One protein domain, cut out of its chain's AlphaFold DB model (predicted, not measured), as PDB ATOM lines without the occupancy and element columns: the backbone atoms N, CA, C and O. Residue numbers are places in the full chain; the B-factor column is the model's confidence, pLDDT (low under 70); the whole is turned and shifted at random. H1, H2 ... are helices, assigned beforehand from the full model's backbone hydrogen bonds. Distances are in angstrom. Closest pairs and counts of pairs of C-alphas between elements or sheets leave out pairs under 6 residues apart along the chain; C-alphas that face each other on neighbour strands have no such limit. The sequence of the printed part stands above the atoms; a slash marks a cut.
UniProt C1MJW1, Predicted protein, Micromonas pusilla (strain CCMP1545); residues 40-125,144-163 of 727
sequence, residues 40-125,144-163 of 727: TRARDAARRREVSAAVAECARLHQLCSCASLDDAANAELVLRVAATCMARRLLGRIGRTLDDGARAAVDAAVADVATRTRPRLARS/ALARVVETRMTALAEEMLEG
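This is residues 40 to 125 and 144 to 163 of the 727 residues of the protein "Predicted protein" of Micromonas pusilla (strain CCMP1545) (UniProt C1MJW1). Four helices form an up-and-down bundle, each running against the one before it: H2 and H5 lie in the middle, with H1 on one side and H3 on the other. Residues 40 to 46 of H1 stick out at one end, and tiny H4 lies beyond H3 at the other. The printed part has 106 residues with five named helices, H1 to H5 in chain order, and no named strand; its class is all helix. It is compact, with a radius of gyration of the C-alphas of 14.1 A, and elongated, spanning 48 by 27 by 20 A.

H1, residues 40 to 65, and H2, residues 72 to 94, touch as a helical hairpin, at a shallow tilt of 31 degrees; their closest C-alphas, of Cys 58 and Ala 83, are 5.0 A apart. H2 has a kink of 37 degrees near residue 79. H2 and H3, residues 101 to 118, form another helical hairpin, at a tilt of 35.3 degrees, only just steep; closest are C-alphas 73 and 115, 4.4 A. H4, residues 122 to 125, and H3 meet only through their link. H5, residues 144 to 161, touches H3 at a shallow tilt of 18 degrees, opposite ways; closest are C-alphas 114 and 149, 6.5 A. H1 touches H5 with residues 51 to 59 alone, at a steep tilt of 43 degrees; closest are C-alphas 55 and 153, 5.9 A. H2 touches H5 with residues 84 to 92 alone, the same way; closest are C-alphas 91 and 161, 7.0 A. H1 and H3 are apart. Every O i to N i+4 pair is within hydrogen-bond range in H1, H3 and H5, and 17 of 19 in H2; H4 is too short for one.

H1 begins at C-alpha 40, (94.330, 178.949, 174.477), and is 37.0 A long. H2 measures 30.6 A, H3 25.8 A and H5 25.9 A, ending at C-alpha 161, (106.518, 180.225, 165.990).

The C-alphas farthest apart, of Thr 40 and Ser 125, are 48.4 A apart. Residues 126 to 143 are not printed; C-alphas 125 and 144 are 14.5 A apart across this cut. Of the links that are printed whole, none is long. The pLDDT is under 70 at 21 residues, among them 40 to 46 and 119 to 125.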
ATOM      1  N   THR A  40      92.855 178.818 174.530       50.75
ATOM      2  CA  THR A  40      94.330 178.949 174.477       50.75
ATOM      3  C   THR A  40      95.019 177.587 174.506       50.75
ATOM      4  O   THR A  40      95.875 177.301 173.680       50.75
ATOM      5  N   ARG A  41      94.533 176.685 175.363       48.97
ATOM      6  CA  ARG A  41      95.024 175.309 175.483       48.97
ATOM      7  C   ARG A  41      94.788 174.463 174.226       48.97
ATOM      8  O   ARG A  41      95.634 173.645 173.881       48.97
ATOM      9  N   ALA A  42      93.657 174.645 173.543       49.22
ATOM     10  CA  ALA A  42      93.359 173.957 172.287       49.22
ATOM     11  C   ALA A  42      94.193 174.510 171.119       49.22
ATOM     12  O   ALA A  42      94.674 173.730 170.298       49.22
ATOM     13  N   ARG A  43      94.443 175.826 171.090       58.62
ATOM     14  CA  ARG A  43      95.361 176.466 170.133       58.62
ATOM     15  C   ARG A  43      96.803 176.020 170.343       58.62
ATOM     16  O   ARG A  43      97.461 175.658 169.376       58.62
ATOM     17  N   ASP A  44      97.262 175.949 171.588       64.12
ATOM     18  CA  ASP A  44      98.601 175.454 171.919       64.12
ATOM     19  C   ASP A  44      98.761 173.975 171.548       64.12
ATOM     20  O   ASP A  44      99.776 173.582 170.977       64.12
ATOM     21  N   ALA A  45      97.746 173.143 171.810       66.50
ATOM     22  CA  ALA A  45      97.758 171.738 171.410       66.50
ATOM     23  C   ALA A  45      97.770 171.566 169.881       66.50
ATOM     24  O   ALA A  45      98.514 170.735 169.364       66.50
ATOM     25  N   ALA A  46      96.985 172.358 169.148       64.44
ATOM     26  CA  ALA A  46      96.972 172.343 167.686       64.44
ATOM     27  C   ALA A  46      98.290 172.864 167.094       64.44
ATOM     28  O   ALA A  46      98.817 172.265 166.160       64.44
ATOM     29  N   ARG A  47      98.870 173.914 167.684       70.69
ATOM     30  CA  ARG A  47     100.189 174.440 167.317       70.69
ATOM     31  C   ARG A  47     101.276 173.387 167.507       70.69
ATOM     32  O   ARG A  47     102.066 173.176 166.598       70.69
ATOM     33  N   ARG A  48     101.283 172.675 168.637       76.56
ATOM     34  CA  ARG A  48     102.227 171.567 168.880       76.56
ATOM     35  C   ARG A  48     102.054 170.425 167.879       76.56
ATOM     36  O   ARG A  48     103.045 169.884 167.407       76.56
ATOM     37  N   ARG A  49     100.811 170.083 167.521       78.25
ATOM     38  CA  ARG A  49     100.537 169.085 166.471       78.25
ATOM     39  C   ARG A  49     101.044 169.539 165.110       78.25
ATOM     40  O   ARG A  49     101.598 168.727 164.384       78.25
ATOM     41  N   GLU A  50     100.883 170.815 164.778       79.56
ATOM     42  CA  GLU A  50     101.375 171.365 163.516       79.56
ATOM     43  C   GLU A  50     102.902 171.383 163.453       79.56
ATOM     44  O   GLU A  50     103.464 170.995 162.435       79.56
ATOM     45  N   VAL A  51     103.565 171.775 164.546       81.88
ATOM     46  CA  VAL A  51     105.026 171.690 164.684       81.88
ATOM     47  C   VAL A  51     105.487 170.258 164.474       81.88
ATOM     48  O   VAL A  51     106.295 170.004 163.590       81.88
ATOM     49  N   SER A  52     104.918 169.317 165.226       81.38
ATOM     50  CA  SER A  52     105.268 167.901 165.122       81.38
ATOM     51  C   SER A  52     105.027 167.353 163.711       81.38
ATOM     52  O   SER A  52     105.880 166.655 163.174       81.38
ATOM     53  N   ALA A  53     103.922 167.725 163.057       80.75
ATOM     54  CA  ALA A  53     103.633 167.303 161.690       80.75
ATOM     55  C   ALA A  53     104.628 167.881 160.671       80.75
ATOM     56  O   ALA A  53     105.079 167.155 159.788       80.75
ATOM     57  N   ALA A  54     104.975 169.165 160.792       80.56
ATOM     58  CA  ALA A  54     105.911 169.831 159.890       80.56
ATOM     59  C   ALA A  54     107.347 169.311 160.073       80.56
ATOM     60  O   ALA A  54     108.050 169.095 159.087       80.56
ATOM     61  N   VAL A  55     107.761 169.046 161.315       84.62
ATOM     62  CA  VAL A  55     109.057 168.430 161.634       84.62
ATOM     63  C   VAL A  55     109.118 166.996 161.111       84.62
ATOM     64  O   VAL A  55     110.079 166.640 160.436       84.62
ATOM     65  N   ALA A  56     108.075 166.192 161.337       77.88
ATOM     66  CA  ALA A  56     108.019 164.822 160.834       77.88
ATOM     67  C   ALA A  56     107.982 164.757 159.298       77.88
ATOM     68  O   ALA A  56     108.467 163.796 158.709       77.88
ATOM     69  N   GLU A  57     107.374 165.736 158.622       77.69
ATOM     70  CA  GLU A  57     107.436 165.861 157.158       77.69
ATOM     71  C   GLU A  57     108.844 166.262 156.695       77.69
ATOM     72  O   GLU A  57     109.362 165.666 155.757       77.69
ATOM     73  N   CYS A  58     109.499 167.200 157.388       79.12
ATOM     74  CA  CYS A  58     110.882 167.601 157.114       79.12
ATOM     75  C   CYS A  58     111.863 166.422 157.244       79.12
ATOM     76  O   CYS A  58     112.636 166.164 156.323       79.12
ATOM     77  N   ALA A  59     111.781 165.670 158.344       79.25
ATOM     78  CA  ALA A  59     112.614 164.493 158.586       79.25
ATOM     79  C   ALA A  59     112.377 163.400 157.532       79.25
ATOM     80  O   ALA A  59     113.331 162.871 156.968       79.25
ATOM     81  N   ARG A  60     111.111 163.129 157.180       75.19
ATOM     82  CA  ARG A  60     110.774 162.174 156.112       75.19
ATOM     83  C   ARG A  60     111.297 162.611 154.747       75.19
ATOM     84  O   ARG A  60     111.808 161.781 154.009       75.19
ATOM     85  N   LEU A  61     111.194 163.896 154.402       74.31
ATOM     86  CA  LEU A  61     111.757 164.422 153.155       74.31
ATOM     87  C   LEU A  61     113.280 164.299 153.126       74.31
ATOM     88  O   LEU A  61     113.837 163.992 152.079       74.31
ATOM     89  N   HIS A  62     113.948 164.509 154.260       78.69
ATOM     90  CA  HIS A  62     115.387 164.305 154.356       78.69
ATOM     91  C   HIS A  62     115.773 162.836 154.151       78.69
ATOM     92  O   HIS A  62     116.655 162.577 153.344       78.69
ATOM     93  N   GLN A  63     115.071 161.897 154.791       77.56
ATOM     94  CA  GLN A  63     115.306 160.454 154.644       77.56
ATOM     95  C   GLN A  63     114.990 159.924 153.238       77.56
ATOM     96  O   GLN A  63     115.663 159.032 152.743       77.56
ATOM     97  N   LEU A  64     113.948 160.445 152.582       73.25
ATOM     98  CA  LEU A  64     113.549 159.986 151.246       73.25
ATOM     99  C   LEU A  64     114.442 160.535 150.131       73.25
ATOM    100  O   LEU A  64     114.532 159.924 149.067       73.25
ATOM    101  N   CYS A  65     115.031 161.708 150.351       72.88
ATOM    102  CA  CYS A  65     115.824 162.413 149.351       72.88
ATOM    103  C   CYS A  65     117.326 162.412 149.670       72.88
ATOM    104  O   CYS A  65     118.087 162.997 148.898       72.88
ATOM    105  N   SER A  66     117.756 161.812 150.784       75.50
ATOM    106  CA  SER A  66     119.173 161.588 151.063       75.50
ATOM    107  C   SER A  66     119.756 160.665 149.998       75.50
ATOM    108  O   SER A  66     119.113 159.732 149.512       75.50
ATOM    109  N   CYS A  67     120.976 160.971 149.576       72.06
ATOM    110  CA  CYS A  67     121.675 160.206 148.566       72.06
ATOM    111  C   CYS A  67     122.785 159.405 149.236       72.06
ATOM    112  O   CYS A  67     123.635 159.990 149.899       72.06
ATOM    113  N   ALA A  68     122.807 158.089 149.015       72.62
ATOM    114  CA  ALA A  68     123.847 157.210 149.552       72.62
ATOM    115  C   ALA A  68     125.255 157.547 149.022       72.62
ATOM    116  O   ALA A  68     126.250 157.209 149.647       72.62
ATOM    117  N   SER A  69     125.360 158.232 147.873       69.81
ATOM    118  CA  SER A  69     126.648 158.683 147.330       69.81
ATOM    119  C   SER A  69     127.137 160.010 147.923       69.81
ATOM    120  O   SER A  69     128.203 160.489 147.542       69.81
ATOM    121  N   LEU A  70     126.335 160.656 148.772       72.69
ATOM    122  CA  LEU A  70     126.692 161.880 149.480       72.69
ATOM    123  C   LEU A  70     126.944 161.544 150.946       72.69
ATOM    124  O   LEU A  70     126.235 160.728 151.526       72.69
ATOM    125  N   ASP A  71     127.923 162.210 151.553       79.94
ATOM    126  CA  ASP A  71     128.108 162.121 152.997       79.94
ATOM    127  C   ASP A  71     126.961 162.832 153.743       79.94
ATOM    128  O   ASP A  71     126.247 163.675 153.189       79.94
ATOM    129  N   ASP A  72     126.772 162.511 155.023       78.75
ATOM    130  CA  ASP A  72     125.700 163.095 155.845       78.75
ATOM    131  C   ASP A  72     125.758 164.621 155.910       78.75
ATOM    132  O   ASP A  72     124.733 165.297 156.011       78.75
ATOM    133  N   ALA A  73     126.965 165.188 155.838       77.62
ATOM    134  CA  ALA A  73     127.165 166.628 155.805       77.62
ATOM    135  C   ALA A  73     126.636 167.242 154.496       77.62
ATOM    136  O   ALA A  73     125.906 168.236 154.542       77.62
ATOM    137  N   ALA A  74     126.928 166.646 153.337       74.31
ATOM    138  CA  ALA A  74     126.395 167.079 152.049       74.31
ATOM    139  C   ALA A  74     124.890 166.812 151.935       74.31
ATOM    140  O   ALA A  74     124.158 167.664 151.422       74.31
ATOM    141  N   ASN A  75     124.396 165.690 152.467       77.06
ATOM    142  CA  ASN A  75     122.964 165.405 152.562       77.06
ATOM    143  C   ASN A  75     122.244 166.443 153.442       77.06
ATOM    144  O   ASN A  75     121.164 166.920 153.079       77.06
ATOM    145  N   ALA A  76     122.840 166.875 154.555       78.00
ATOM    146  CA  ALA A  76     122.295 167.961 155.364       78.00
ATOM    147  C   ALA A  76     122.275 169.295 154.585       78.00
ATOM    148  O   ALA A  76     121.254 169.987 154.531       78.00
ATOM    149  N   GLU A  77     123.369 169.658 153.918       76.50
ATOM    150  CA  GLU A  77     123.448 170.929 153.194       76.50
ATOM    151  C   GLU A  77     122.536 171.003 151.957       76.50
ATOM    152  O   GLU A  77     121.953 172.058 151.687       76.50
ATOM    153  N   LEU A  78     122.400 169.920 151.193       74.38
ATOM    154  CA  LEU A  78     121.648 169.920 149.934       74.38
ATOM    155  C   LEU A  78     120.179 169.540 150.129       74.38
ATOM    156  O   LEU A  78     119.301 170.171 149.540       74.38
ATOM    157  N   VAL A  79     119.901 168.542 150.969       77.75
ATOM    158  CA  VAL A  79     118.563 167.954 151.109       77.75
ATOM    159  C   VAL A  79     117.838 168.532 152.320       77.75
ATOM    160  O   VAL A  79     116.738 169.079 152.182       77.75
ATOM    161  N   LEU A  80     118.460 168.480 153.506       82.19
ATOM    162  CA  LEU A  80     117.823 168.971 154.732       82.19
ATOM    163  C   LEU A  80     117.571 170.481 154.670       82.19
ATOM    164  O   LEU A  80     116.519 170.933 155.113       82.19
ATOM    165  N   ARG A  81     118.463 171.269 154.055       83.94
ATOM    166  CA  ARG A  81     118.247 172.714 153.841       83.94
ATOM    167  C   ARG A  81     116.953 173.014 153.086       83.94
ATOM    168  O   ARG A  81     116.206 173.920 153.468       83.94
ATOM    169  N   VAL A  82     116.658 172.254 152.033       78.62
ATOM    170  CA  VAL A  82     115.431 172.429 151.242       78.62
ATOM    171  C   VAL A  82     114.207 172.006 152.055       78.62
ATOM    172  O   VAL A  82     113.237 172.763 152.131       78.62
ATOM    173  N   ALA A  83     114.271 170.853 152.726       78.75
ATOM    174  CA  ALA A  83     113.191 170.358 153.581       78.75
ATOM    175  C   ALA A  83     112.871 171.334 154.734       78.75
ATOM    176  O   ALA A  83     111.713 171.710 154.935       78.75
ATOM    177  N   ALA A  84     113.901 171.840 155.416       78.50
ATOM    178  CA  ALA A  84     113.790 172.819 156.492       78.50
ATOM    179  C   ALA A  84     113.235 174.162 155.996       78.50
ATOM    180  O   ALA A  84     112.432 174.793 156.682       78.50
ATOM    181  N   THR A  85     113.578 174.579 154.774       81.31
ATOM    182  CA  THR A  85     113.006 175.782 154.146       81.31
ATOM    183  C   THR A  85     111.510 175.618 153.849       81.31
ATOM    184  O   THR A  85     110.728 176.555 154.038       81.31
ATOM    185  N   CYS A  86     111.079 174.435 153.403       79.94
ATOM    186  CA  CYS A  86     109.662 174.127 153.187       79.94
ATOM    187  C   CYS A  86     108.882 174.093 154.509       79.94
ATOM    188  O   CYS A  86     107.823 174.719 154.609       79.94
ATOM    189  N   MET A  87     109.444 173.450 155.537       88.75
ATOM    190  CA  MET A  87     108.915 173.463 156.903       88.75
ATOM    191  C   MET A  87     108.751 174.905 157.410       88.75
ATOM    192  O   MET A  87     107.666 175.301 157.834       88.75
ATOM    193  N   ALA A  88     109.802 175.716 157.283       80.50
ATOM    194  CA  ALA A  88     109.826 177.122 157.662       80.50
ATOM    195  C   ALA A  88     108.725 177.941 156.970       80.50
ATOM    196  O   ALA A  88     107.984 178.671 157.628       80.50
ATOM    197  N   ARG A  89     108.562 177.797 155.648       78.25
ATOM    198  CA  ARG A  89     107.497 178.477 154.890       78.25
ATOM    199  C   ARG A  89     106.102 178.074 155.358       78.25
ATOM    200  O   ARG A  89     105.247 178.944 155.499       78.25
ATOM    201  N   ARG A  90     105.876 176.783 155.615       81.62
ATOM    202  CA  ARG A  90     104.592 176.263 156.106       81.62
ATOM    203  C   ARG A  90     104.240 176.851 157.475       81.62
ATOM    204  O   ARG A  90     103.128 177.340 157.668       81.62
ATOM    205  N   LEU A  91     105.193 176.835 158.406       79.19
ATOM    206  CA  LEU A  91     104.994 177.332 159.769       79.19
ATOM    207  C   LEU A  91     104.826 178.856 159.817       79.19
ATOM    208  O   LEU A  91     103.963 179.348 160.539       79.19
ATOM    209  N   LEU A  92     105.593 179.603 159.021       76.06
ATOM    210  CA  LEU A  92     105.443 181.057 158.923       76.06
ATOM    211  C   LEU A  92     104.133 181.451 158.226       76.06
ATOM    212  O   LEU A  92     103.439 182.348 158.702       76.06
ATOM    213  N   GLY A  93     103.740 180.741 157.165       70.25
ATOM    214  CA  GLY A  93     102.478 180.986 156.462       70.25
ATOM    215  C   GLY A  93     101.257 180.828 157.374       70.25
ATOM    216  O   GLY A  93     100.333 181.632 157.308       70.25
ATOM    217  N   ARG A  94     101.299 179.867 158.307       68.75
ATOM    218  CA  ARG A  94     100.272 179.667 159.349       68.75
ATOM    219  C   ARG A  94     100.086 180.869 160.279       68.75
ATOM    220  O   ARG A  94      98.994 181.051 160.803       68.75
ATOM    221  N   ILE A  95     101.130 181.665 160.499       68.81
ATOM    222  CA  ILE A  95     101.077 182.887 161.317       68.81
ATOM    223  C   ILE A  95     101.015 184.160 160.458       68.81
ATOM    224  O   ILE A  95     101.255 185.253 160.962       68.81
ATOM    225  N   GLY A  96     100.717 184.028 159.158       64.94
ATOM    226  CA  GLY A  96     100.618 185.151 158.222       64.94
ATOM    227  C   GLY A  96     101.956 185.815 157.886       64.94
ATOM    228  O   GLY A  96     101.971 186.933 157.374       64.94
ATOM    229  N   ARG A  97     103.087 185.158 158.174       71.62
ATOM    230  CA  ARG A  97     104.434 185.653 157.866       71.62
ATOM    231  C   ARG A  97     105.007 184.966 156.633       71.62
ATOM    232  O   ARG A  97     104.761 183.793 156.366       71.62
ATOM    233  N   THR A  98     105.834 185.696 155.897       75.75
ATOM    234  CA  THR A  98     106.639 185.152 154.799       75.75
ATOM    235  C   THR A  98     108.048 184.821 155.278       75.75
ATOM    236  O   THR A  98     108.524 185.387 156.259       75.75
ATOM    237  N   LEU A  99     108.733 183.930 154.560       76.94
ATOM    238  CA  LEU A  99     110.133 183.588 154.819       76.94
ATOM    239  C   LEU A  99     111.050 184.796 154.544       76.94
ATOM    240  O   LEU A  99     111.332 185.096 153.379       76.94
ATOM    241  N   ASP A 100     111.504 185.463 155.604       80.06
ATOM    242  CA  ASP A 100     112.447 186.587 155.582       80.06
ATOM    243  C   ASP A 100     113.918 186.117 155.609       80.06
ATOM    244  O   ASP A 100     114.212 184.923 155.718       80.06
ATOM    245  N   ASP A 101     114.857 187.055 155.443       75.25
ATOM    246  CA  ASP A 101     116.301 186.756 155.442       75.25
ATOM    247  C   ASP A 101     116.781 186.219 156.789       75.25
ATOM    248  O   ASP A 101     117.658 185.358 156.839       75.25
ATOM    249  N   GLY A 102     116.135 186.664 157.868       76.75
ATOM    250  CA  GLY A 102     116.296 186.064 159.176       76.75
ATOM    251  C   GLY A 102     115.962 184.574 159.136       76.75
ATOM    252  O   GLY A 102     116.824 183.736 159.406       76.75
ATOM    253  N   ALA A 103     114.726 184.216 158.788       77.69
ATOM    254  CA  ALA A 103     114.279 182.827 158.773       77.69
ATOM    255  C   ALA A 103     115.186 181.925 157.923       77.69
ATOM    256  O   ALA A 103     115.424 180.778 158.297       77.69
ATOM    257  N   ARG A 104     115.742 182.450 156.824       81.25
ATOM    258  CA  ARG A 104     116.751 181.747 156.014       81.25
ATOM    259  C   ARG A 104     118.055 181.532 156.777       81.25
ATOM    260  O   ARG A 104     118.523 180.402 156.829       81.25
ATOM    261  N   ALA A 105     118.587 182.563 157.428       80.62
ATOM    262  CA  ALA A 105     119.797 182.447 158.240       80.62
ATOM    263  C   ALA A 105     119.637 181.451 159.405       80.62
ATOM    264  O   ALA A 105     120.571 180.715 159.711       80.62
ATOM    265  N   ALA A 106     118.456 181.380 160.029       80.38
ATOM    266  CA  ALA A 106     118.176 180.403 161.083       80.38
ATOM    267  C   ALA A 106     118.082 178.967 160.546       80.38
ATOM    268  O   ALA A 106     118.615 178.047 161.166       80.38
ATOM    269  N   VAL A 107     117.458 178.775 159.377       87.12
ATOM    270  CA  VAL A 107     117.475 177.486 158.670       87.12
ATOM    271  C   VAL A 107     118.916 177.081 158.354       87.12
ATOM    272  O   VAL A 107     119.312 175.965 158.679       87.12
ATOM    273  N   ASP A 108     119.723 177.986 157.801       85.50
ATOM    274  CA  ASP A 108     121.125 177.710 157.471       85.50
ATOM    275  C   ASP A 108     121.962 177.387 158.716       85.50
ATOM    276  O   ASP A 108     122.745 176.438 158.698       85.50
ATOM    277  N   ALA A 109     121.763 178.108 159.823       86.81
ATOM    278  CA  ALA A 109     122.436 177.833 161.089       86.81
ATOM    279  C   ALA A 109     122.012 176.485 161.695       86.81
ATOM    280  O   ALA A 109     122.842 175.767 162.253       86.81
ATOM    281  N   ALA A 110     120.732 176.118 161.591       87.38
ATOM    282  CA  ALA A 110     120.232 174.829 162.057       87.38
ATOM    283  C   ALA A 110     120.784 173.668 161.219       87.38
ATOM    284  O   ALA A 110     121.192 172.657 161.782       87.38
ATOM    285  N   VAL A 111     120.847 173.829 159.896       88.38
ATOM    286  CA  VAL A 111     121.420 172.838 158.973       88.38
ATOM    287  C   VAL A 111     122.923 172.688 159.190       88.38
ATOM    288  O   VAL A 111     123.414 171.565 159.263       88.38
ATOM    289  N   ALA A 112     123.650 173.795 159.352       85.06
ATOM    290  CA  ALA A 112     125.078 173.763 159.650       85.06
ATOM    291  C   ALA A 112     125.365 173.047 160.980       85.06
ATOM    292  O   ALA A 112     126.318 172.284 161.067       85.06
ATOM    293  N   ASP A 113     124.522 173.250 161.994       86.75
ATOM    294  CA  ASP A 113     124.616 172.567 163.289       86.75
ATOM    295  C   ASP A 113     124.323 171.056 163.196       86.75
ATOM    296  O   ASP A 113     124.929 170.262 163.911       86.75
ATOM    297  N   VAL A 114     123.435 170.626 162.291       85.94
ATOM    298  CA  VAL A 114     123.269 169.194 161.982       85.94
ATOM    299  C   VAL A 114     124.524 168.662 161.286       85.94
ATOM    300  O   VAL A 114     125.097 167.683 161.753       85.94
ATOM    301  N   ALA A 115     125.012 169.345 160.247       83.50
ATOM    302  CA  ALA A 115     126.192 168.928 159.487       83.50
ATOM    303  C   ALA A 115     127.479 168.858 160.338       83.50
ATOM    304  O   ALA A 115     128.349 168.018 160.107       83.50
ATOM    305  N   THR A 116     127.636 169.724 161.344       81.75
ATOM    306  CA  THR A 116     128.790 169.675 162.259       81.75
ATOM    307  C   THR A 116     128.685 168.561 163.288       81.75
ATOM    308  O   THR A 116     129.721 168.049 163.703       81.75
ATOM    309  N   ARG A 117     127.473 168.165 163.697       77.88
ATOM    310  CA  ARG A 117     127.263 167.030 164.609       77.88
ATOM    311  C   ARG A 117     127.405 165.675 163.921       77.88
ATOM    312  O   ARG A 117     127.694 164.704 164.611       77.88
ATOM    313  N   THR A 118     127.255 165.611 162.598       70.94
ATOM    314  CA  THR A 118     127.426 164.376 161.814       70.94
ATOM    315  C   THR A 118     128.869 164.140 161.364       70.94
ATOM    316  O   THR A 118     129.324 163.001 161.340       70.94
ATOM    317  N   ARG A 119     129.660 165.199 161.127       64.12
ATOM    318  CA  ARG A 119     131.094 165.100 160.761       64.12
ATOM    319  C   ARG A 119     131.979 164.217 161.671       64.12
ATOM    320  O   ARG A 119     132.839 163.530 161.128       64.12
ATOM    321  N   PRO A 120     131.836 164.206 163.013       56.44
ATOM    322  CA  PRO A 120     132.670 163.387 163.895       56.44
ATOM    323  C   PRO A 120     132.399 161.878 163.805       56.44
ATOM    324  O   PRO A 120     133.244 161.106 164.251       56.44
ATOM    325  N   ARG A 121     131.254 161.449 163.251       55.56
ATOM    326  CA  ARG A 121     130.904 160.023 163.111       55.56
ATOM    327  C   ARG A 121     131.710 159.339 162.007       55.56
ATOM    328  O   ARG A 121     132.318 158.305 162.251       55.56
ATOM    329  N   LEU A 122     131.882 160.021 160.873       50.78
ATOM    330  CA  LEU A 122     132.734 159.588 159.751       50.78
ATOM    331  C   LEU A 122     134.223 159.449 160.110       50.78
ATOM    332  O   LEU A 122     134.976 158.782 159.403       50.78
ATOM    333  N   ALA A 123     134.674 160.115 161.178       50.88
ATOM    334  CA  ALA A 123     136.055 160.021 161.643       50.88
ATOM    335  C   ALA A 123     136.300 158.811 162.559       50.88
ATOM    336  O   ALA A 123     137.452 158.428 162.716       50.88
ATOM    337  N   ARG A 124     135.249 158.228 163.161       50.62
ATOM    338  CA  ARG A 124     135.351 157.039 164.024       50.62
ATOM    339  C   ARG A 124     135.149 155.737 163.256       50.62
ATOM    340  O   ARG A 124     135.906 154.805 163.503       50.62
ATOM    341  N   SER A 125     134.222 155.703 162.295       50.19
ATOM    342  CA  SER A 125     134.003 154.511 161.459       50.19
ATOM    343  C   SER A 125     135.192 154.189 160.546       50.19
ATOM    344  O   SER A 125     135.398 153.045 160.190       50.19
ATOM    345  N   ALA A 144     120.248 157.507 165.372       72.81
ATOM    346  CA  ALA A 144     120.835 158.640 166.055       72.81
ATOM    347  C   ALA A 144     120.938 159.883 165.156       72.81
ATOM    348  O   ALA A 144     120.812 161.002 165.662       72.81
ATOM    349  N   LEU A 145     121.143 159.739 163.842       76.00
ATOM    350  CA  LEU A 145     121.061 160.846 162.880       76.00
ATOM    351  C   LEU A 145     119.632 161.397 162.790       76.00
ATOM    352  O   LEU A 145     119.425 162.610 162.921       76.00
ATOM    353  N   ALA A 146     118.641 160.516 162.647       77.56
ATOM    354  CA  ALA A 146     117.232 160.891 162.597       77.56
ATOM    355  C   ALA A 146     116.811 161.683 163.849       77.56
ATOM    356  O   ALA A 146     116.170 162.733 163.737       77.56
ATOM    357  N   ARG A 147     117.265 161.262 165.040       81.38
ATOM    358  CA  ARG A 147     117.022 161.974 166.309       81.38
ATOM    359  C   ARG A 147     117.687 163.350 166.362       81.38
ATOM    360  O   ARG A 147     117.087 164.293 166.886       81.38
ATOM    361  N   VAL A 148     118.902 163.502 165.827       83.50
ATOM    362  CA  VAL A 148     119.595 164.806 165.754       83.50
ATOM    363  C   VAL A 148     118.831 165.765 164.840       83.50
ATOM    364  O   VAL A 148     118.607 166.920 165.216       83.50
ATOM    365  N   VAL A 149     118.385 165.280 163.678       83.75
ATOM    366  CA  VAL A 149     117.577 166.055 162.726       83.75
ATOM    367  C   VAL A 149     116.246 166.461 163.356       83.75
ATOM    368  O   VAL A 149     115.911 167.646 163.361       83.75
ATOM    369  N   GLU A 150     115.508 165.521 163.947       86.75
ATOM    370  CA  GLU A 150     114.206 165.784 164.567       86.75
ATOM    371  C   GLU A 150     114.316 166.778 165.730       86.75
ATOM    372  O   GLU A 150     113.559 167.753 165.795       86.75
ATOM    373  N   THR A 151     115.307 166.602 166.608       88.69
ATOM    374  CA  THR A 151     115.549 167.505 167.744       88.69
ATOM    375  C   THR A 151     115.854 168.920 167.260       88.69
ATOM    376  O   THR A 151     115.288 169.897 167.763       88.69
ATOM    377  N   ARG A 152     116.727 169.059 166.253       88.56
ATOM    378  CA  ARG A 152     117.135 170.379 165.766       88.56
ATOM    379  C   ARG A 152     116.028 171.077 164.978       88.56
ATOM    380  O   ARG A 152     115.843 172.283 165.146       88.56
ATOM    381  N   MET A 153     115.270 170.337 164.171       90.69
ATOM    382  CA  MET A 153     114.122 170.872 163.435       90.69
ATOM    383  C   MET A 153     112.967 171.252 164.367       90.69
ATOM    384  O   MET A 153     112.308 172.261 164.122       90.69
ATOM    385  N   THR A 154     112.767 170.523 165.470       88.88
ATOM    386  CA  THR A 154     111.799 170.896 166.515       88.88
ATOM    387  C   THR A 154     112.178 172.220 167.171       88.88
ATOM    388  O   THR A 154     111.346 173.124 167.234       88.88
ATOM    389  N   ALA A 155     113.443 172.384 167.573       87.12
ATOM    390  CA  ALA A 155     113.926 173.635 168.158       87.12
ATOM    391  C   ALA A 155     113.771 174.828 167.193       87.12
ATOM    392  O   ALA A 155     113.306 175.893 167.594       87.12
ATOM    393  N   LEU A 156     114.099 174.633 165.909       86.50
ATOM    394  CA  LEU A 156     113.895 175.646 164.872       86.50
ATOM    395  C   LEU A 156     112.405 175.997 164.717       86.50
ATOM    396  O   LEU A 156     112.041 177.168 164.700       86.50
ATOM    397  N   ALA A 157     111.523 175.000 164.631       84.06
ATOM    398  CA  ALA A 157     110.084 175.212 164.481       84.06
ATOM    399  C   ALA A 157     109.466 175.968 165.672       84.06
ATOM    400  O   ALA A 157     108.594 176.825 165.486       84.06
ATOM    401  N   GLU A 158     109.926 175.684 166.891       84.00
ATOM    402  CA  GLU A 158     109.527 176.415 168.093       84.00
ATOM    403  C   GLU A 158     110.004 177.873 168.049       84.00
ATOM    404  O   GLU A 158     109.186 178.777 168.237       84.00
ATOM    405  N   GLU A 159     111.270 178.115 167.696       81.56
ATOM    406  CA  GLU A 159     111.851 179.456 167.542       81.56
ATOM    407  C   GLU A 159     111.097 180.303 166.504       81.56
ATOM    408  O   GLU A 159     110.797 181.480 166.732       81.56
ATOM    409  N   MET A 160     110.714 179.700 165.376       77.12
ATOM    410  CA  MET A 160     109.967 180.385 164.319       77.12
ATOM    411  C   MET A 160     108.563 180.802 164.762       77.12
ATOM    412  O   MET A 160     108.089 181.878 164.392       77.12
ATOM    413  N   LEU A 161     107.891 179.969 165.558       69.75
ATOM    414  CA  LEU A 161     106.518 180.225 165.990       69.75
ATOM    415  C   LEU A 161     106.421 181.062 167.271       69.75
ATOM    416  O   LEU A 161     105.380 181.668 167.519       69.75
ATOM    417  N   GLU A 162     107.447 181.082 168.127       67.56
ATOM    418  CA  GLU A 162     107.480 181.946 169.320       67.56
ATOM    419  C   GLU A 162     107.685 183.427 168.988       67.56
ATOM    420  O   GLU A 162     107.577 184.276 169.875       67.56
ATOM    421  N   GLY A 163     107.912 183.742 167.710       54.34
ATOM    422  CA  GLY A 163     108.389 185.043 167.291       54.34
ATOM    423  C   GLY A 163     109.874 185.133 167.605       54.34
ATOM    424  O   GLY A 163     110.301 184.946 168.739       54.34
TER     425      GLY A 163